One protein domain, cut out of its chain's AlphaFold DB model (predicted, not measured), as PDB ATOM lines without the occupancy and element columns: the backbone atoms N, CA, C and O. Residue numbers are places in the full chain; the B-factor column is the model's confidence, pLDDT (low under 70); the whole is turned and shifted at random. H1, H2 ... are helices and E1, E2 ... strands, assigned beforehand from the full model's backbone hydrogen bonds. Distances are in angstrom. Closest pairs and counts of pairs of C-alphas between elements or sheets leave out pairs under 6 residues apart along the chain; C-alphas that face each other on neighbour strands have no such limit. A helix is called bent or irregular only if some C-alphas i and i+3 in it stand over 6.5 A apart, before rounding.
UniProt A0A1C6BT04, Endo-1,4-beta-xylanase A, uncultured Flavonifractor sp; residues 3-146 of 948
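What this domain is: This is residues 3 to 146 of the 948 residues of the protein "Endo-1,4-beta-xylanase A" of uncultured Flavonifractor sp (UniProt A0A1C6BT04). A strongly twisted sheet of four antiparallel strands makes the middle, with H2 packed over one face beside the small helices H1 and H4, and a ribbon of two parallel strands, E1 and E6, over the other face. H3 stands at one end of the longest axis, and the long link of residues 108 to 140 runs out to the other end before H4. The printed part has 144 residues, with elements in the order E1 E2 H1 H2 E3 E4 E5 H3 E6 H4; the sheet's order is E3 E2 E4 E5. The class is mixed, helices and strands, with 58 residues in named elements, under half. The whole is compact, with a radius of gyration of the C-alphas of 16.1 A and spans of 52 by 39 by 25 A.

How they stand to each other: E1, residues 3 to 6, is the parallel neighbour of E6, residues 103 to 107, with N 4 and O 104 2.9 A apart, within hydrogen-bond range. E2, residues 16 to 22, is an inner strand, antiparallel to E3, residues 55 to 57, with N 57 and O 20 at 2.8 A. On its other side E2 is antiparallel to E4, residues 71 to 79, with N 17 and O 78 at 2.7 A. E4 and E5, residues 88 to 94, form a hairpin, with N 71 and O 94 at 2.9 A. H1, residues 29 to 32, touches H2, residues 36 to 44; their closest C-alphas are those of Lys 30 and Val 39, 5.6 A apart. H2 is on the sheet at a height of 8.8 A, over E2 and only just not over E4, on which 2 of its C-alphas fall; it runs along the strands, at 12 degrees to E2 on the local plane. H3, residues 96 to 101, is not on the sheet. H4, residues 141 to 144, touches H1, with the C-alphas of Asn 31 and Gln 142 closest at 5.2 A. Every O i to N i+4 pair is within hydrogen-bond range in H3, 3 of 5 are in H2, and H1 and H4 are too short for such a pair.

Where its parts are: E1 begins at C-alpha 3, (-38.491, 50.303, -5.350). E2 is 20.2 A long from first to last C-alpha, E4 27.1 A and E5 19.3 A. H2, 14.2 A long, is irregular: C-alphas 37 and 40 are 7.3 A apart. H4 ends at C-alpha 144, (-54.314, 33.964, 6.523).

The domain as a whole: The two C-alphas farthest apart, those of Asn 100 and Ala 135, are 53.8 A apart. The printed part has no cut. The links E3 to E4, 13 residues, and E6 to H4, 33 residues, are long. The mean pLDDT of the printed part is 84.3, and residues 114 to 132 are under 70.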
ATOM      1  N   LEU A   3     -37.915  51.645  -5.254       97.94
ATOM      2  CA  LEU A   3     -38.491  50.303  -5.350       97.94
ATOM      3  C   LEU A   3     -39.628  50.327  -6.373       97.94
ATOM      4  O   LEU A   3     -40.527  51.162  -6.272       97.94
ATOM      5  N   VAL A   4     -39.575  49.422  -7.348       96.88
ATOM      6  CA  VAL A   4     -40.597  49.267  -8.390       96.88
ATOM      7  C   VAL A   4     -41.261  47.912  -8.209       96.88
ATOM      8  O   VAL A   4     -40.594  46.888  -8.317       96.88
ATOM      9  N   PHE A   5     -42.561  47.905  -7.938       96.00
ATOM     10  CA  PHE A   5     -43.323  46.678  -7.742       96.00
ATOM     11  C   PHE A   5     -43.922  46.203  -9.067       96.00
ATOM     12  O   PHE A   5     -44.563  46.977  -9.777       96.00
ATOM     13  N   GLU A   6     -43.670  44.944  -9.419       96.19
ATOM     14  CA  GLU A   6     -44.204  44.302 -10.622       96.19
ATOM     15  C   GLU A   6     -45.334  43.351 -10.223       96.19
ATOM     16  O   GLU A   6     -45.098  42.318  -9.598       96.19
ATOM     17  N   TYR A   7     -46.567  43.734 -10.554       94.50
ATOM     18  CA  TYR A   7     -47.758  42.959 -10.223       94.50
ATOM     19  C   TYR A   7     -47.967  41.805 -11.215       94.50
ATOM     20  O   TYR A   7     -47.693  41.972 -12.410       94.50
ATOM     21  N   PRO A   8     -48.471  40.647 -10.749       91.75
ATOM     22  CA  PRO A   8     -48.922  39.570 -11.621       91.75
ATOM     23  C   PRO A   8     -49.927  40.073 -12.663       91.75
ATOM     24  O   PRO A   8     -50.705  40.993 -12.412       91.75
ATOM     25  N   ALA A   9     -49.924  39.467 -13.853       90.50
ATOM     26  CA  ALA A   9     -50.741  39.934 -14.977       90.50
ATOM     27  C   ALA A   9     -52.260  39.874 -14.713       90.50
ATOM     28  O   ALA A   9     -53.030  40.569 -15.375       90.50
ATOM     29  N   ASP A  10     -52.672  39.023 -13.781       88.44
ATOM     30  CA  ASP A  10     -54.036  38.773 -13.325       88.44
ATOM     31  C   ASP A  10     -54.385  39.492 -12.011       88.44
ATOM     32  O   ASP A  10     -55.468  39.272 -11.481       88.44
ATOM     33  N   VAL A  11     -53.514  40.379 -11.512       90.12
ATOM     34  CA  VAL A  11     -53.741  41.167 -10.292       90.12
ATOM     35  C   VAL A  11     -53.656  42.663 -10.616       90.12
ATOM     36  O   VAL A  11     -52.555  43.206 -10.758       90.12
ATOM     37  N   PRO A  12     -54.794  43.371 -10.737       91.81
ATOM     38  CA  PRO A  12     -54.812  44.820 -10.888       91.81
ATOM     39  C   PRO A  12     -54.237  45.520  -9.648       91.81
ATOM     40  O   PRO A  12     -54.647  45.258  -8.519       91.81
ATOM     41  N   GLU A  13     -53.302  46.453  -9.859       91.94
ATOM     42  CA  GLU A  13     -52.651  47.213  -8.777       91.94
ATOM     43  C   GLU A  13     -53.658  47.967  -7.890       91.94
ATOM     44  O   GLU A  13     -53.441  48.096  -6.689       91.94
ATOM     45  N   ASP A  14     -54.772  48.446  -8.451       91.75
ATOM     46  CA  ASP A  14     -55.807  49.178  -7.718       91.75
ATOM     47  C   ASP A  14     -56.749  48.287  -6.898       91.75
ATOM     48  O   ASP A  14     -57.514  48.808  -6.079       91.75
ATOM     49  N   GLU A  15     -56.671  46.965  -7.060       90.69
ATOM     50  CA  GLU A  15     -57.464  45.984  -6.309       90.69
ATOM     51  C   GLU A  15     -56.731  45.410  -5.089       90.69
ATOM     52  O   GLU A  15     -57.352  44.773  -4.236       90.69
ATOM     53  N   VAL A  16     -55.440  45.713  -4.942       92.06
ATOM     54  CA  VAL A  16     -54.617  45.315  -3.797       92.06
ATOM     55  C   VAL A  16     -54.004  46.530  -3.095       92.06
ATOM     56  O   VAL A  16     -53.833  47.609  -3.656       92.06
ATOM     57  N   LYS A  17     -53.651  46.361  -1.824       92.56
ATOM     58  CA  LYS A  17     -52.902  47.328  -1.020       92.56
ATOM     59  C   LYS A  17     -51.534  46.753  -0.712       92.56
ATOM     60  O   LYS A  17     -51.435  45.604  -0.293       92.56
ATOM     61  N   LEU A  18     -50.502  47.577  -0.876       95.50
ATOM     62  CA  LEU A  18     -49.120  47.214  -0.595       95.50
ATOM     63  C   LEU A  18     -48.527  48.173   0.446       95.50
ATOM     64  O   LEU A  18     -48.472  49.387   0.244       95.50
ATOM     65  N   ASN A  19     -48.072  47.625   1.570       97.12
ATOM     66  CA  ASN A  19     -47.337  48.354   2.601       97.12
ATOM     67  C   ASN A  19     -45.885  47.871   2.620       97.12
ATOM     68  O   ASN A  19     -45.640  46.668   2.598       97.12
ATOM     69  N   VAL A  20     -44.921  48.794   2.677       98.25
ATOM     70  CA  VAL A  20     -43.483  48.470   2.688       98.25
ATOM     71  C   VAL A  20     -42.891  48.822   4.040       98.25
ATOM     72  O   VAL A  20     -43.149  49.901   4.573       98.25
ATOM     73  N   TYR A  21     -42.040  47.947   4.564       98.12
ATOM     74  CA  TYR A  21     -41.397  48.115   5.857       98.12
ATOM     75  C   TYR A  21     -39.890  47.897   5.757       98.12
ATOM     76  O   TYR A  21     -39.410  47.029   5.030       98.12
ATOM     77  N   GLN A  22     -39.144  48.696   6.514       97.19
ATOM     78  CA  GLN A  22     -37.732  48.467   6.792       97.19
ATOM     79  C   GLN A  22     -37.592  47.616   8.063       97.19
ATOM     80  O   GLN A  22     -38.119  47.999   9.116       97.19
ATOM     81  N   GLY A  23     -36.843  46.515   7.951       94.81
ATOM     82  CA  GLY A  23     -36.660  45.476   8.967       94.81
ATOM     83  C   GLY A  23     -37.437  44.189   8.661       94.81
ATOM     84  O   GLY A  23     -38.299  44.170   7.782       94.81
ATOM     85  N   ILE A  24     -37.125  43.127   9.409       93.56
ATOM     86  CA  ILE A  24     -37.772  41.810   9.315       93.56
ATOM     87  C   ILE A  24     -38.665  41.595  10.546       93.56
ATOM     88  O   ILE A  24     -38.203  41.830  11.670       93.56
ATOM     89  N   PRO A  25     -39.944  41.214  10.373       91.88
ATOM     90  CA  PRO A  25     -40.828  40.946  11.498       91.88
ATOM     91  C   PRO A  25     -40.445  39.646  12.201       91.88
ATOM     92  O   PRO A  25     -39.982  38.705  11.558       91.88
ATOM     93  N   GLN A  26     -40.752  39.546  13.499       89.12
ATOM     94  CA  GLN A  26     -40.870  38.207  14.076       89.12
ATOM     95  C   GLN A  26     -42.046  37.473  13.426       89.12
ATOM     96  O   GLN A  26     -43.081  38.065  13.131       89.12
ATOM     97  N   TRP A  27     -41.919  36.172  13.200       85.25
ATOM     98  CA  TRP A  27     -42.878  35.428  12.372       85.25
ATOM     99  C   TRP A  27     -44.257  35.313  13.030       85.25
ATOM    100  O   TRP A  27     -45.303  35.314  12.374       85.25
ATOM    101  N   THR A  28     -44.252  35.280  14.360       86.00
ATOM    102  CA  THR A  28     -45.431  35.299  15.228       86.00
ATOM    103  C   THR A  28     -45.956  36.714  15.486       86.00
ATOM    104  O   THR A  28     -47.011  36.868  16.095       86.00
ATOM    105  N   GLN A  29     -45.274  37.766  15.014       89.62
ATOM    106  CA  GLN A  29     -45.674  39.158  15.242       89.62
ATOM    107  C   GLN A  29     -47.036  39.476  14.621       89.62
ATOM    108  O   GLN A  29     -47.842  40.167  15.238       89.62
ATOM    109  N   LYS A  30     -47.335  38.921  13.441       87.44
ATOM    110  CA  LYS A  30     -48.647  39.073  12.789       87.44
ATOM    111  C   LYS A  30     -49.799  38.503  13.627       87.44
ATOM    112  O   LYS A  30     -50.918  38.983  13.514       87.44
ATOM    113  N   ASN A  31     -49.524  37.537  14.508       86.69
ATOM    114  CA  ASN A  31     -50.545  36.862  15.311       86.69
ATOM    115  C   ASN A  31     -51.142  37.786  16.392       86.69
ATOM    116  O   ASN A  31     -52.147  37.435  16.998       86.69
ATOM    117  N   SER A  32     -50.537  38.953  16.663       88.19
ATOM    118  CA  SER A  32     -51.136  39.951  17.561       88.19
ATOM    119  C   SER A  32     -52.188  40.840  16.893       88.19
ATOM    120  O   SER A  32     -52.757  41.692  17.571       88.19
ATOM    121  N   ALA A  33     -52.390  40.708  15.581       89.50
ATOM    122  CA  ALA A  33     -53.432  41.418  14.854       89.50
ATOM    123  C   ALA A  33     -54.788  40.718  15.051       89.50
ATOM    124  O   ALA A  33     -54.859  39.492  14.984       89.50
ATOM    125  N   GLU A  34     -55.854  41.491  15.283       86.19
ATOM    126  CA  GLU A  34     -57.222  40.948  15.359       86.19
ATOM    127  C   GLU A  34     -57.751  40.600  13.963       86.19
ATOM    128  O   GLU A  34     -58.460  39.614  13.787       86.19
ATOM    129  N   THR A  35     -57.376  41.394  12.960       85.75
ATOM    130  CA  THR A  35     -57.772  41.213  11.563       85.75
ATOM    131  C   THR A  35     -56.574  41.359  10.625       85.75
ATOM    132  O   THR A  35     -55.514  41.872  11.001       85.75
ATOM    133  N   VAL A  36     -56.737  40.955   9.364       84.69
ATOM    134  CA  VAL A  36     -55.753  41.218   8.298       84.69
ATOM    135  C   VAL A  36     -55.509  42.732   8.145       84.69
ATOM    136  O   VAL A  36     -54.397  43.164   7.814       84.69
ATOM    137  N   GLU A  37     -56.519  43.562   8.427       87.81
ATOM    138  CA  GLU A  37     -56.456  45.023   8.411       87.81
ATOM    139  C   GLU A  37     -55.398  45.569   9.372       87.81
ATOM    140  O   GLU A  37     -54.710  46.535   9.019       87.81
ATOM    141  N   ASP A  38     -55.247  44.912  10.524       91.62
ATOM    142  CA  ASP A  38     -54.437  45.341  11.666       91.62
ATOM    143  C   ASP A  38     -52.977  44.870  11.603       91.62
ATOM    144  O   ASP A  38     -52.151  45.320  12.400       91.62
ATOM    145  N   VAL A  39     -52.612  44.011  10.642       93.19
ATOM    146  CA  VAL A  39     -51.229  43.524  10.475       93.19
ATOM    147  C   VAL A  39     -50.208  44.676  10.389       93.19
ATOM    148  O   VAL A  39     -49.235  44.642  11.143       93.19
ATOM    149  N   PRO A  40     -50.410  45.746   9.588       95.69
ATOM    150  CA  PRO A  40     -49.545  46.930   9.602       95.69
ATOM    151  C   PRO A  40     -49.288  47.539  10.987       95.69
ATOM    152  O   PRO A  40     -48.159  47.936  11.294       95.69
ATOM    153  N   GLU A  41     -50.319  47.611  11.832       95.69
ATOM    154  CA  GLU A  41     -50.197  48.131  13.194       95.69
ATOM    155  C   GLU A  41     -49.425  47.141  14.074       95.69
ATOM    156  O   GLU A  41     -48.512  47.551  14.783       95.69
ATOM    157  N   ALA A  42     -49.682  45.834  13.964       95.19
ATOM    158  CA  ALA A  42     -48.913  44.808  14.677       95.19
ATOM    159  C   ALA A  42     -47.409  44.833  14.320       95.19
ATOM    160  O   ALA A  42     -46.550  44.615  15.181       95.19
ATOM    161  N   LEU A  43     -47.069  45.144  13.065       96.06
ATOM    162  CA  LEU A  43     -45.681  45.254  12.607       96.06
ATOM    163  C   LEU A  43     -44.982  46.538  13.098       96.06
ATOM    164  O   LEU A  43     -43.790  46.528  13.413       96.06
ATOM    165  N   THR A  44     -45.706  47.656  13.188       96.81
ATOM    166  CA  THR A  44     -45.139  48.980  13.526       96.81
ATOM    167  C   THR A  44     -45.323  49.390  14.992       96.81
ATOM    168  O   THR A  44     -44.618  50.277  15.486       96.81
ATOM    169  N   ASN A  45     -46.236  48.750  15.715       95.50
ATOM    170  CA  ASN A  45     -46.523  48.922  17.139       95.50
ATOM    171  C   ASN A  45     -46.886  47.559  17.761       95.50
ATOM    172  O   ASN A  45     -48.024  47.350  18.188       95.50
ATOM    173  N   PRO A  46     -45.928  46.621  17.844       92.75
ATOM    174  CA  PRO A  46     -46.207  45.306  18.401       92.75
ATOM    175  C   PRO A  46     -46.648  45.397  19.864       92.75
ATOM    176  O   PRO A  46     -46.084  46.150  20.664       92.75
ATOM    177  N   SER A  47     -47.626  44.571  20.234       87.75
ATOM    178  CA  SER A  47     -48.109  44.464  21.616       87.75
ATOM    179  C   SER A  47     -47.064  43.848  22.556       87.75
ATOM    180  O   SER A  47     -47.012  44.185  23.742       87.75
ATOM    181  N   ASN A  48     -46.194  42.982  22.030       88.25
ATOM    182  CA  ASN A  48     -45.055  42.417  22.743       88.25
ATOM    183  C   ASN A  48     -43.795  43.257  22.496       88.25
ATOM    184  O   ASN A  48     -43.277  43.312  21.384       88.25
ATOM    185  N   ALA A  49     -43.250  43.854  23.558       85.94
ATOM    186  CA  ALA A  49     -42.059  44.704  23.485       85.94
ATOM    187  C   ALA A  49     -40.771  43.972  23.049       85.94
ATOM    188  O   ALA A  49     -39.770  44.636  22.784       85.94
ATOM    189  N   LYS A  50     -40.771  42.631  23.001       85.69
ATOM    190  CA  LYS A  50     -39.663  41.840  22.443       85.69
ATOM    191  C   LYS A  50     -39.658  41.812  20.913       85.69
ATOM    192  O   LYS A  50     -38.613  41.534  20.336       85.69
ATOM    193  N   TYR A  51     -40.795  42.070  20.268       89.69
ATOM    194  CA  TYR A  51     -40.887  42.035  18.811       89.69
ATOM    195  C   TYR A  51     -40.237  43.284  18.202       89.69
ATOM    196  O   TYR A  51     -40.381  44.384  18.752       89.69
ATOM    197  N   PRO A  52     -39.525  43.148  17.069       90.75
ATOM    198  CA  PRO A  52     -38.917  44.276  16.390       90.75
ATOM    199  C   PRO A  52     -40.007  45.229  15.903       90.75
ATOM    200  O   PRO A  52     -40.983  44.847  15.258       90.75
ATOM    201  N   LYS A  53     -39.825  46.513  16.209       95.12
ATOM    202  CA  LYS A  53     -40.673  47.568  15.667       95.12
ATOM    203  C   LYS A  53     -40.204  47.906  14.258       95.12
ATOM    204  O   LYS A  53     -39.132  48.494  14.100       95.12
ATOM    205  N   LEU A  54     -41.019  47.591  13.257       96.81
ATOM    206  CA  LEU A  54     -40.694  47.917  11.874       96.81
ATOM    207  C   LEU A  54     -40.976  49.388  11.565       96.81
ATOM    208  O   LEU A  54     -41.865  50.021  12.146       96.81
ATOM    209  N   LYS A  55     -40.209  49.947  10.626       97.06
ATOM    210  CA  LYS A  55     -40.426  51.304  10.114       97.06
ATOM    211  C   LYS A  55     -41.164  51.220   8.787       97.06
ATOM    212  O   LYS A  55     -40.589  50.787   7.793       97.06
ATOM    213  N   GLU A  56     -42.407  51.685   8.764       97.50
ATOM    214  CA  GLU A  56     -43.158  51.816   7.519       97.50
ATOM    215  C   GLU A  56     -42.501  52.850   6.592       97.50
ATOM    216  O   GLU A  56     -42.117  53.952   7.005       97.50
ATOM    217  N   ILE A  57     -42.355  52.472   5.325       97.81
ATOM    218  CA  ILE A  57     -41.867  53.317   4.244       97.81
ATOM    219  C   ILE A  57     -43.085  53.789   3.463       97.81
ATOM    220  O   ILE A  57     -43.691  53.030   2.713       97.81
ATOM    221  N   LEU A  58     -43.441  55.057   3.643       96.25
ATOM    222  CA  LEU A  58     -44.540  55.667   2.907       96.25
ATOM    223  C   LEU A  58     -44.080  56.075   1.500       96.25
ATOM    224  O   LEU A  58     -42.950  56.557   1.348       96.25
ATOM    225  N   PRO A  59     -44.941  55.936   0.477       94.31
ATOM    226  CA  PRO A  59     -44.644  56.461  -0.845       94.31
ATOM    227  C   PRO A  59     -44.514  57.991  -0.795       94.31
ATOM    228  O   PRO A  59     -45.156  58.672   0.010       94.31
ATOM    229  N   ASN A  60     -43.662  58.546  -1.655       93.56
ATOM    230  CA  ASN A  60     -43.505  59.992  -1.791       93.56
ATOM    231  C   ASN A  60     -44.709  60.639  -2.515       93.56
ATOM    232  O   ASN A  60     -45.674  59.969  -2.873       93.56
ATOM    233  N   GLU A  61     -44.649  61.953  -2.765       92.62
ATOM    234  CA  GLU A  61     -45.724  62.698  -3.453       92.62
ATOM    235  C   GLU A  61     -46.052  62.171  -4.867       92.62
ATOM    236  O   GLU A  61     -47.165  62.380  -5.345       92.62
ATOM    237  N   ASP A  62     -45.115  61.462  -5.507       90.94
ATOM    238  CA  ASP A  62     -45.276  60.833  -6.824       90.94
ATOM    239  C   ASP A  62     -45.730  59.359  -6.735       90.94
ATOM    240  O   ASP A  62     -45.762  58.668  -7.752       90.94
ATOM    241  N   GLY A  63     -46.042  58.853  -5.536       89.06
ATOM    242  CA  GLY A  63     -46.459  57.464  -5.310       89.06
ATOM    243  C   GLY A  63     -45.311  56.449  -5.243       89.06
ATOM    244  O   GLY A  63     -45.561  55.250  -5.239       89.06
ATOM    245  N   LYS A  64     -44.049  56.895  -5.186       93.81
ATOM    246  CA  LYS A  64     -42.869  56.016  -5.253       93.81
ATOM    247  C   LYS A  64     -42.314  55.679  -3.874       93.81
ATOM    248  O   LYS A  64     -42.089  56.579  -3.062       93.81
ATOM    249  N   TYR A  65     -41.978  54.411  -3.655       97.00
ATOM    250  CA  TYR A  65     -41.248  53.966  -2.466       97.00
ATOM    251  C   TYR A  65     -39.747  54.213  -2.645       97.00
ATOM    252  O   TYR A  65     -39.125  53.702  -3.579       97.00
ATOM    253  N   ILE A  66     -39.157  55.007  -1.750       97.00
ATOM    254  CA  ILE A  66     -37.732  55.355  -1.784       97.00
ATOM    255  C   ILE A  66     -37.046  54.822  -0.529       97.00
ATOM    256  O   ILE A  66     -37.464  55.125   0.587       97.00
ATOM    257  N   VAL A  67     -35.953  54.087  -0.723       96.62
ATOM    258  CA  VAL A  67     -35.095  53.573   0.355       96.62
ATOM    259  C   VAL A  67     -33.664  54.098   0.218       96.62
ATOM    260  O   VAL A  67     -33.193  54.376  -0.891       96.62
ATOM    261  N   ASP A  68     -32.971  54.264   1.341       94.75
ATOM    262  CA  ASP A  68     -31.642  54.885   1.431       94.75
ATOM    263  C   ASP A  68     -30.630  54.092   2.275       94.75
ATOM    264  O   ASP A  68     -29.509  54.558   2.478       94.75
ATOM    265  N   ALA A  69     -31.001  52.895   2.729       96.12
ATOM    266  CA  ALA A  69     -30.172  52.031   3.555       96.12
ATOM    267  C   ALA A  69     -30.186  50.590   3.035       96.12
ATOM    268  O   ALA A  69     -31.119  50.169   2.352       96.12
ATOM    269  N   THR A  70     -29.128  49.851   3.357       96.00
ATOM    270  CA  THR A  70     -29.050  48.405   3.142       96.00
ATOM    271  C   THR A  70     -29.720  47.648   4.289       96.00
ATOM    272  O   THR A  70     -29.842  48.187   5.392       96.00
ATOM    273  N   GLY A  71     -30.084  46.391   4.050       94.94
ATOM    274  CA  GLY A  71     -30.588  45.460   5.066       94.94
ATOM    275  C   GLY A  71     -31.815  44.680   4.605       94.94
ATOM    276  O   GLY A  71     -32.167  44.704   3.420       94.94
ATOM    277  N   GLY A  72     -32.455  44.002   5.559       95.50
ATOM    278  CA  GLY A  72     -33.724  43.312   5.370       95.50
ATOM    279  C   GLY A  72     -34.918  44.266   5.296       95.50
ATOM    280  O   GLY A  72     -35.038  45.229   6.060       95.50
ATOM    281  N   TYR A  73     -35.815  43.984   4.362       97.50
ATOM    282  CA  TYR A  73     -37.085  44.670   4.169       97.50
ATOM    283  C   TYR A  73     -38.186  43.632   3.973       97.50
ATOM    284  O   TYR A  73     -37.930  42.484   3.607       97.50
ATOM    285  N   CYS A  74     -39.430  44.051   4.159       97.00
ATOM    286  CA  CYS A  74     -40.573  43.260   3.739       97.00
ATOM    287  C   CYS A  74     -41.656  44.152   3.145       97.00
ATOM    288  O   CYS A  74     -41.745  45.347   3.450       97.00
ATOM    289  N   TYR A  75     -42.501  43.571   2.302       97.50
ATOM    290  CA  TYR A  75     -43.783  44.171   1.966       97.50
ATOM    291  C   TYR A  75     -44.912  43.255   2.426       97.50
ATOM    292  O   TYR A  75     -44.761  42.035   2.454       97.50
ATOM    293  N   PHE A  76     -46.037  43.858   2.791       96.12
ATOM    294  CA  PHE A  76     -47.300  43.175   3.021       96.12
ATOM    295  C   PHE A  76     -48.255  43.563   1.897       96.12
ATOM    296  O   PHE A  76     -48.522  44.752   1.705       96.12
ATOM    297  N   VAL A  77     -48.731  42.572   1.149       93.38
ATOM    298  CA  VAL A  77     -49.759  42.748   0.122       93.38
ATOM    299  C   VAL A  77     -51.055  42.097   0.587       93.38
ATOM    300  O   VAL A  77     -51.032  41.005   1.151       93.38
ATOM    301  N   ARG A  78     -52.178  42.780   0.361       90.62
ATOM    302  CA  ARG A  78     -53.527  42.271   0.639       90.62
ATOM    303  C   ARG A  78     -54.542  42.787  -0.368       90.62
ATOM    304  O   ARG A  78     -54.348  43.882  -0.891       90.62
ATOM    305  N   GLY A  79     -55.631  42.063  -0.601       85.50
ATOM    306  CA  GLY A  79     -56.730  42.577  -1.423       85.50
ATOM    307  C   GLY A  79     -57.525  43.699  -0.743       85.50
ATOM    308  O   GLY A  79     -57.436  43.937   0.464       85.50
ATOM    309  N   ASN A  80     -58.281  44.449  -1.541       83.50
ATOM    310  CA  ASN A  80     -59.277  45.395  -1.047       83.50
ATOM    311  C   ASN A  80     -60.509  44.655  -0.532       83.50
ATOM    312  O   ASN A  80     -61.005  43.794  -1.229       83.50
ATOM    313  N   GLU A  81     -61.071  45.061   0.605       73.00
ATOM    314  CA  GLU A  81     -62.282  44.428   1.140       73.00
ATOM    315  C   GLU A  81     -63.550  44.726   0.302       73.00
ATOM    316  O   GLU A  81     -63.881  45.909   0.114       73.00
ATOM    317  N   PRO A  82     -64.312  43.701  -0.144       70.12
ATOM    318  CA  PRO A  82     -64.058  42.265   0.027       70.12
ATOM    319  C   PRO A  82     -62.930  41.727  -0.876       70.12
ATOM    320  O   PRO A  82     -62.970  41.965  -2.080       70.12
ATOM    321  N   SER A  83     -61.945  41.024  -0.300       72.81
ATOM    322  CA  SER A  83     -60.746  40.570  -1.028       72.81
ATOM    323  C   SER A  83     -61.023  39.384  -1.961       72.81
ATOM    324  O   SER A  83     -61.737  38.466  -1.575       72.81
ATOM    325  N   GLU A  84     -60.402  39.386  -3.148       77.06
ATOM    326  CA  GLU A  84     -60.324  38.248  -4.092       77.06
ATOM    327  C   GLU A  84     -58.872  37.741  -4.269       77.06
ATOM    328  O   GLU A  84     -58.580  36.920  -5.139       77.06
ATOM    329  N   TYR A  85     -57.929  38.256  -3.467       81.94
ATOM    330  CA  TYR A  85     -56.489  38.030  -3.632       81.94
ATOM    331  C   TYR A  85     -55.826  37.552  -2.337       81.94
ATOM    332  O   TYR A  85     -56.200  37.968  -1.239       81.94
ATOM    333  N   TYR A  86     -54.792  36.714  -2.463       80.81
ATOM    334  CA  TYR A  86     -54.031  36.207  -1.315       80.81
ATOM    335  C   TYR A  86     -53.268  37.314  -0.569       80.81
ATOM    336  O   TYR A  86     -52.599  38.154  -1.182       80.81
ATOM    337  N   ASN A  87     -53.309  37.257   0.769       84.75
ATOM    338  CA  ASN A  87     -52.578  38.171   1.650       84.75
ATOM    339  C   ASN A  87     -51.230  37.557   2.030       84.75
ATOM    340  O   ASN A  87     -51.208  36.460   2.580       84.75
ATOM    341  N   ILE A  88     -50.113  38.236   1.766       87.25
ATOM    342  CA  ILE A  88     -48.766  37.670   1.961       87.25
ATOM    343  C   ILE A  88     -47.813  38.748   2.476       87.25
ATOM    344  O   ILE A  88     -47.843  39.897   2.023       87.25
ATOM    345  N   ILE A  89     -46.925  38.367   3.395       91.19
ATOM    346  CA  ILE A  89     -45.720  39.140   3.709       91.19
ATOM    347  C   ILE A  89     -44.550  38.498   2.963       91.19
ATOM    348  O   ILE A  89     -44.275  37.325   3.162       91.19
ATOM    349  N   LYS A  90     -43.822  39.246   2.135       92.44
ATOM    350  CA  LYS A  90     -42.621  38.738   1.447       92.44
ATOM    351  C   LYS A  90     -41.402  39.529   1.889       92.44
ATOM    352  O   LYS A  90     -41.406  40.765   1.865       92.44
ATOM    353  N   LEU A  91     -40.365  38.803   2.295       93.88
ATOM    354  CA  LEU A  91     -39.075  39.362   2.674       93.88
ATOM    355  C   LEU A  91     -38.218  39.623   1.425       93.88
ATOM    356  O   LEU A  91     -38.276  38.882   0.444       93.88
ATOM    357  N   PHE A  92     -37.403  40.674   1.458       95.94
ATOM    358  CA  PHE A  92     -36.415  40.972   0.421       95.94
ATOM    359  C   PHE A  92     -35.227  41.759   0.984       95.94
ATOM    360  O   PHE A  92     -35.311  42.395   2.034       95.94
ATOM    361  N   ILE A  93     -34.111  41.744   0.256       96.62
ATOM    362  CA  ILE A  93     -32.859  42.387   0.675       96.62
ATOM    363  C   ILE A  93     -32.587  43.617  -0.183       96.62
ATOM    364  O   ILE A  93     -32.781  43.597  -1.400       96.62
ATOM    365  N   VAL A  94     -32.079  44.683   0.432       96.75
ATOM    366  CA  VAL A  94     -31.454  45.808  -0.274       96.75
ATOM    367  C   VAL A  94     -29.967  45.820   0.062       96.75
ATOM    368  O   VAL A  94     -29.590  45.987   1.221       96.75
ATOM    369  N   ASN A  95     -29.112  45.660  -0.947       95.12
ATOM    370  CA  ASN A  95     -27.657  45.711  -0.796       95.12
ATOM    371  C   ASN A  95     -27.050  46.964  -1.461       95.12
ATOM    372  O   ASN A  95     -27.735  47.750  -2.120       95.12
ATOM    373  N   ASP A  96     -25.741  47.161  -1.298       95.81
ATOM    374  CA  ASP A  96     -25.033  48.316  -1.868       95.81
ATOM    375  C   ASP A  96     -25.136  48.389  -3.400       95.81
ATOM    376  O   ASP A  96     -25.166  49.482  -3.974       95.81
ATOM    377  N   ASN A  97     -25.192  47.244  -4.088       94.75
ATOM    378  CA  ASN A  97     -25.330  47.219  -5.544       94.75
ATOM    379  C   ASN A  97     -26.706  47.732  -5.969       94.75
ATOM    380  O   ASN A  97     -26.782  48.531  -6.902       94.75
ATOM    381  N   ASP A  98     -27.762  47.342  -5.254       95.69
ATOM    382  CA  ASP A  98     -29.115  47.852  -5.474       95.69
ATOM    383  C   ASP A  98     -29.145  49.380  -5.279       95.69
ATOM    384  O   ASP A  98     -29.574  50.129  -6.164       95.69
ATOM    385  N   LEU A  99     -28.599  49.875  -4.157       95.56
ATOM    386  CA  LEU A  99     -28.560  51.312  -3.864       95.56
ATOM    387  C   LEU A  99     -27.843  52.112  -4.962       95.56
ATOM    388  O   LEU A  99     -28.322  53.180  -5.355       95.56
ATOM    389  N   ASN A 100     -26.733  51.579  -5.479       95.38
ATOM    390  CA  ASN A 100     -25.958  52.180  -6.565       95.38
ATOM    391  C   ASN A 100     -26.668  52.117  -7.927       95.38
ATOM    392  O   ASN A 100     -26.492  53.026  -8.742       95.38
ATOM    393  N   ALA A 101     -27.468  51.078  -8.182       95.38
ATOM    394  CA  ALA A 101     -28.266  50.952  -9.400       95.38
ATOM    395  C   ALA A 101     -29.382  52.007  -9.473       95.38
ATOM    396  O   ALA A 101     -29.823  52.375 -10.562       95.38
ATOM    397  N   GLY A 102     -29.820  52.532  -8.325       94.19
ATOM    398  CA  GLY A 102     -30.808  53.606  -8.229       94.19
ATOM    399  C   GLY A 102     -32.260  53.131  -8.312       94.19
ATOM    400  O   GLY A 102     -33.131  53.832  -7.792       94.19
ATOM    401  N   THR A 103     -32.504  51.924  -8.831       96.88
ATOM    402  CA  THR A 103     -33.813  51.259  -8.878       96.88
ATOM    403  C   THR A 103     -33.666  49.754  -8.625       96.88
ATOM    404  O   THR A 103     -32.740  49.147  -9.159       96.88
ATOM    405  N   LYS A 104     -34.599  49.155  -7.874       96.56
ATOM    406  CA  LYS A 104     -34.754  47.699  -7.714       96.56
ATOM    407  C   LYS A 104     -36.195  47.302  -8.032       96.56
ATOM    408  O   LYS A 104     -37.123  47.876  -7.465       96.56
ATOM    409  N   THR A 105     -36.369  46.339  -8.932       96.81
ATOM    410  CA  THR A 105     -37.685  45.768  -9.250       96.81
ATOM    411  C   THR A 105     -37.972  44.591  -8.325       96.81
ATOM    412  O   THR A 105     -37.094  43.755  -8.122       96.81
ATOM    413  N   ILE A 106     -39.178  44.539  -7.763       95.69
ATOM    414  CA  ILE A 106     -39.637  43.504  -6.834       95.69
ATOM    415  C   ILE A 106     -40.936  42.903  -7.386       95.69
ATOM    416  O   ILE A 106     -41.931  43.624  -7.488       95.69
ATOM    417  N   PRO A 107     -40.959  41.604  -7.727       94.25
ATOM    418  CA  PRO A 107     -42.194  40.915  -8.077       94.25
ATOM    419  C   PRO A 107     -43.136  40.851  -6.873       94.25
ATOM    420  O   PRO A 107     -42.731  40.434  -5.788       94.25
ATOM    421  N   VAL A 108     -44.398  41.234  -7.057       93.19
ATOM    422  CA  VAL A 108     -45.420  41.119  -6.013       93.19
ATOM    423  C   VAL A 108     -45.964  39.692  -6.001       93.19
ATOM    424  O   VAL A 108     -46.672  39.265  -6.908       93.19
ATOM    425  N   LYS A 109     -45.640  38.946  -4.949       88.25
ATOM    426  CA  LYS A 109     -46.208  37.629  -4.626       88.25
ATOM    427  C   LYS A 109     -47.643  37.785  -4.108       88.25
ATOM    428  O   LYS A 109     -47.847  38.055  -2.931       88.25
ATOM    429  N   THR A 110     -48.616  37.680  -5.007       87.44
ATOM    430  CA  THR A 110     -50.056  37.533  -4.731       87.44
ATOM    431  C   THR A 110     -50.734  36.946  -5.979       87.44
ATOM    432  O   THR A 110     -50.081  36.763  -7.006       87.44
ATOM    433  N   GLY A 111     -52.016  36.616  -5.911       84.38
ATOM    434  CA  GLY A 111     -52.766  36.061  -7.033       84.38
ATOM    435  C   GLY A 111     -54.248  35.915  -6.701       84.38
ATOM    436  O   GLY A 111     -54.600  36.028  -5.520       84.38
ATOM    437  N   PRO A 112     -55.103  35.675  -7.708       79.12
ATOM    438  CA  PRO A 112     -56.512  35.381  -7.487       79.12
ATOM    439  C   PRO A 112     -56.683  34.146  -6.598       79.12
ATOM    440  O   PRO A 112     -55.977  33.146  -6.770       79.12
ATOM    441  N   SER A 113     -57.628  34.210  -5.669       72.75
ATOM    442  CA  SER A 113     -58.054  33.070  -4.859       72.75
ATOM    443  C   SER A 113     -58.804  32.020  -5.699       72.75
ATOM    444  O   SER A 113     -59.310  32.292  -6.788       72.75
ATOM    445  N   ALA A 114     -58.892  30.784  -5.199       60.97
ATOM    446  CA  ALA A 114     -59.555  29.676  -5.900       60.97
ATOM    447  C   ALA A 114     -61.120  29.683  -5.847       60.97
ATOM    448  O   ALA A 114     -61.720  28.722  -6.331       60.97
ATOM    449  N   GLY A 115     -61.790  30.731  -5.317       53.41
ATOM    450  CA  GLY A 115     -63.273  30.929  -5.229       53.41
ATOM    451  C   GLY A 115     -63.840  30.908  -3.782       53.41
ATOM    452  O   GLY A 115     -63.233  30.257  -2.938       53.41
ATOM    453  N   THR A 116     -64.974  31.529  -3.362       39.00
ATOM    454  CA  THR A 116     -66.240  32.029  -3.975       39.00
ATOM    455  C   THR A 116     -66.642  33.492  -3.625       39.00
ATOM    456  O   THR A 116     -67.805  33.871  -3.806       39.00
ATOM    457  N   GLY A 117     -65.745  34.347  -3.123       37.78
ATOM    458  CA  GLY A 117     -66.091  35.744  -2.781       37.78
ATOM    459  C   GLY A 117     -66.792  35.933  -1.422       37.78
ATOM    460  O   GLY A 117     -67.443  36.952  -1.186       37.78
ATOM    461  N   PHE A 118     -66.641  34.965  -0.510       33.91
ATOM    462  CA  PHE A 118     -66.913  35.097   0.937       33.91
ATOM    463  C   PHE A 118     -65.622  35.309   1.761       33.91
ATOM    464  O   PHE A 118     -65.617  35.180   2.981       33.91
ATOM    465  N   GLU A 119     -64.531  35.664   1.082       48.88
ATOM    466  CA  GLU A 119     -63.139  35.691   1.558       48.88
ATOM    467  C   GLU A 119     -62.775  36.914   2.420       48.88
ATOM    468  O   GLU A 119     -61.602  37.155   2.704       48.88
ATOM    469  N   THR A 120     -63.761  37.665   2.917       35.22
ATOM    470  CA  THR A 120     -63.519  38.728   3.903       35.22
ATOM    471  C   THR A 120     -63.250  38.106   5.267       35.22
ATOM    472  O   THR A 120     -64.160  37.944   6.084       35.22
ATOM    473  N   GLY A 121     -62.002  37.696   5.478       41.97
ATOM    474  CA  GLY A 121     -61.479  37.253   6.767       41.97
ATOM    475  C   GLY A 121     -60.945  35.824   6.828       41.97
ATOM    476  O   GLY A 121     -60.345  35.514   7.840       41.97
ATOM    477  N   ASN A 122     -61.094  34.981   5.794       45.47
ATOM    478  CA  ASN A 122     -60.605  33.586   5.793       45.47
ATOM    479  C   ASN A 122     -59.984  33.186   4.427       45.47
ATOM    480  O   ASN A 122     -60.591  32.484   3.622       45.47
ATOM    481  N   ASN A 123     -58.766  33.660   4.153       46.72
ATOM    482  CA  ASN A 123     -57.827  33.142   3.152       46.72
ATOM    483  C   ASN A 123     -57.520  31.653   3.359       46.72
ATOM    484  O   ASN A 123     -56.641  31.285   4.137       46.72
ATOM    485  N   ASN A 124     -58.186  30.796   2.596       48.09
ATOM    486  CA  ASN A 124     -57.922  29.369   2.618       48.09
ATOM    487  C   ASN A 124     -57.033  28.927   1.433       48.09
ATOM    488  O   ASN A 124     -57.395  29.164   0.276       48.09
ATOM    489  N   PRO A 125     -55.902  28.242   1.676       48.16
ATOM    490  CA  PRO A 125     -55.116  27.586   0.631       48.16
ATOM    491  C   PRO A 125     -55.690  26.228   0.156       48.16
ATOM    492  O   PRO A 125     -55.164  25.658  -0.798       48.16
ATOM    493  N   ILE A 126     -56.764  25.679   0.750       46.47
ATOM    494  CA  ILE A 126     -57.329  24.364   0.375       46.47
ATOM    495  C   ILE A 126     -58.850  24.405   0.097       46.47
ATOM    496  O   ILE A 126     -59.670  24.019   0.923       46.47
ATOM    497  N   GLY A 127     -59.229  24.736  -1.143       48.88
ATOM    498  CA  GLY A 127     -60.431  24.195  -1.806       48.88
ATOM    499  C   GLY A 127     -61.742  25.004  -1.800       48.88
ATOM    500  O   GLY A 127     -62.001  25.839  -0.942       48.88
ATOM    501  N   GLU A 128     -62.598  24.680  -2.783       45.12
ATOM    502  CA  GLU A 128     -63.831  25.364  -3.244       45.12
ATOM    503  C   GLU A 128     -65.010  25.472  -2.233       45.12
ATOM    504  O   GLU A 128     -66.160  25.603  -2.644       45.12
ATOM    505  N   ASN A 129     -64.802  25.364  -0.915       50.00
ATOM    506  CA  ASN A 129     -65.905  25.182   0.047       50.00
ATOM    507  C   ASN A 129     -65.781  25.979   1.361       50.00
ATOM    508  O   ASN A 129     -66.250  25.510   2.396       50.00
ATOM    509  N   GLY A 130     -65.241  27.204   1.343       51.03
ATOM    510  CA  GLY A 130     -65.307  28.101   2.515       51.03
ATOM    511  C   GLY A 130     -66.738  28.297   3.061       51.03
ATOM    512  O   GLY A 130     -66.937  28.453   4.261       51.03
ATOM    513  N   GLU A 131     -67.757  28.156   2.201       52.22
ATOM    514  CA  GLU A 131     -69.189  28.162   2.555       52.22
ATOM    515  C   GLU A 131     -69.625  27.024   3.501       52.22
ATOM    516  O   GLU A 131     -70.731  27.067   4.043       52.22
ATOM    517  N   LYS A 132     -68.787  25.994   3.682       65.44
ATOM    518  CA  LYS A 132     -69.057  24.817   4.522       65.44
ATOM    519  C   LYS A 132     -68.287  24.817   5.842       65.44
ATOM    520  O   LYS A 132     -68.353  23.820   6.555       65.44
ATOM    521  N   ALA A 133     -67.556  25.884   6.167       72.38
ATOM    522  CA  ALA A 133     -66.930  26.002   7.478       72.38
ATOM    523  C   ALA A 133     -67.994  26.009   8.597       72.38
ATOM    524  O   ALA A 133     -69.119  26.483   8.369       72.38
ATOM    525  N   PRO A 134     -67.667  25.519   9.807       76.88
ATOM    526  CA  PRO A 134     -68.554  25.643  10.956       76.88
ATOM    527  C   PRO A 134     -68.991  27.098  11.173       76.88
ATOM    528  O   PRO A 134     -68.244  28.051  10.943       76.88
ATOM    529  N   ALA A 135     -70.231  27.299  11.618       73.69
ATOM    530  CA  ALA A 135     -70.747  28.645  11.838       73.69
ATOM    531  C   ALA A 135     -69.931  29.378  12.918       73.69
ATOM    532  O   ALA A 135     -69.870  28.925  14.057       73.69
ATOM    533  N   GLY A 136     -69.371  30.542  12.573       72.44
ATOM    534  CA  GLY A 136     -68.533  31.328  13.487       72.44
ATOM    535  C   GLY A 136     -67.077  30.865  13.572       72.44
ATOM    536  O   GLY A 136     -66.357  31.376  14.422       72.44
ATOM    537  N   PHE A 137     -66.657  29.938  12.705       76.00
ATOM    538  CA  PHE A 137     -65.271  29.503  12.598       76.00
ATOM    539  C   PHE A 137     -64.345  30.670  12.227       76.00
ATOM    540  O   PHE A 137     -64.549  31.348  11.214       76.00
ATOM    541  N   ASP A 138     -63.322  30.872  13.053       74.31
ATOM    542  CA  ASP A 138     -62.257  31.849  12.858       74.31
ATOM    543  C   ASP A 138     -60.937  31.090  12.728       74.31
ATOM    544  O   ASP A 138     -60.474  30.456  13.676       74.31
ATOM    545  N   GLN A 139     -60.344  31.140  11.538       72.50
ATOM    546  CA  GLN A 139     -59.068  30.485  11.283       72.50
ATOM    547  C   GLN A 139     -57.914  31.222  11.985       72.50
ATOM    548  O   GLN A 139     -56.883  30.624  12.282       72.50
ATOM    549  N   GLY A 140     -58.073  32.515  12.277       75.44
ATOM    550  CA  GLY A 140     -57.050  33.375  12.854       75.44
ATOM    551  C   GLY A 140     -56.008  33.860  11.838       75.44
ATOM    552  O   GLY A 140     -55.536  33.120  10.973       75.44
ATOM    553  N   VAL A 141     -55.568  35.117  11.996       79.00
ATOM    554  CA  VAL A 141     -54.644  35.835  11.083       79.00
ATOM    555  C   VAL A 141     -53.352  35.069  10.772       79.00
ATOM    556  O   VAL A 141     -52.776  35.225   9.694       79.00
ATOM    557  N   GLN A 142     -52.903  34.212  11.687       75.69
ATOM    558  CA  GLN A 142     -51.676  33.431  11.539       75.69
ATOM    559  C   GLN A 142     -51.659  32.522  10.299       75.69
ATOM    560  O   GLN A 142     -50.596  32.376   9.702       75.69
ATOM    561  N   HIS A 143     -52.810  31.972   9.896       74.06
ATOM    562  CA  HIS A 143     -52.937  31.106   8.717       74.06
ATOM    563  C   HIS A 143     -53.353  31.879   7.456       74.06
ATOM    564  O   HIS A 143     -53.188  31.385   6.344       74.06
ATOM    565  N   LEU A 144     -53.840  33.115   7.620       76.44
ATOM    566  CA  LEU A 144     -54.314  33.964   6.523       76.44
ATOM    567  C   LEU A 144     -53.205  34.754   5.842       76.44
ATOM    568  O   LEU A 144     -53.372  35.200   4.706       76.44
ATOM    569  N   VAL A 145     -52.121  35.002   6.572       82.00
ATOM    570  CA  VAL A 145     -51.008  35.843   6.136       82.00
ATOM    571  C   VAL A 145     -49.713  35.042   6.269       82.00
ATOM    572  O   VAL A 145     -48.970  35.240   7.234       82.00
ATOM    573  N   PRO A 146     -49.428  34.108   5.342       81.12
ATOM    574  CA  PRO A 146     -48.123  33.468   5.290       81.12
ATOM    575  C   PRO A 146     -47.026  34.517   5.091       81.12
ATOM    576  O   PRO A 146     -47.233  35.576   4.482       81.12
TER     577      PRO A 146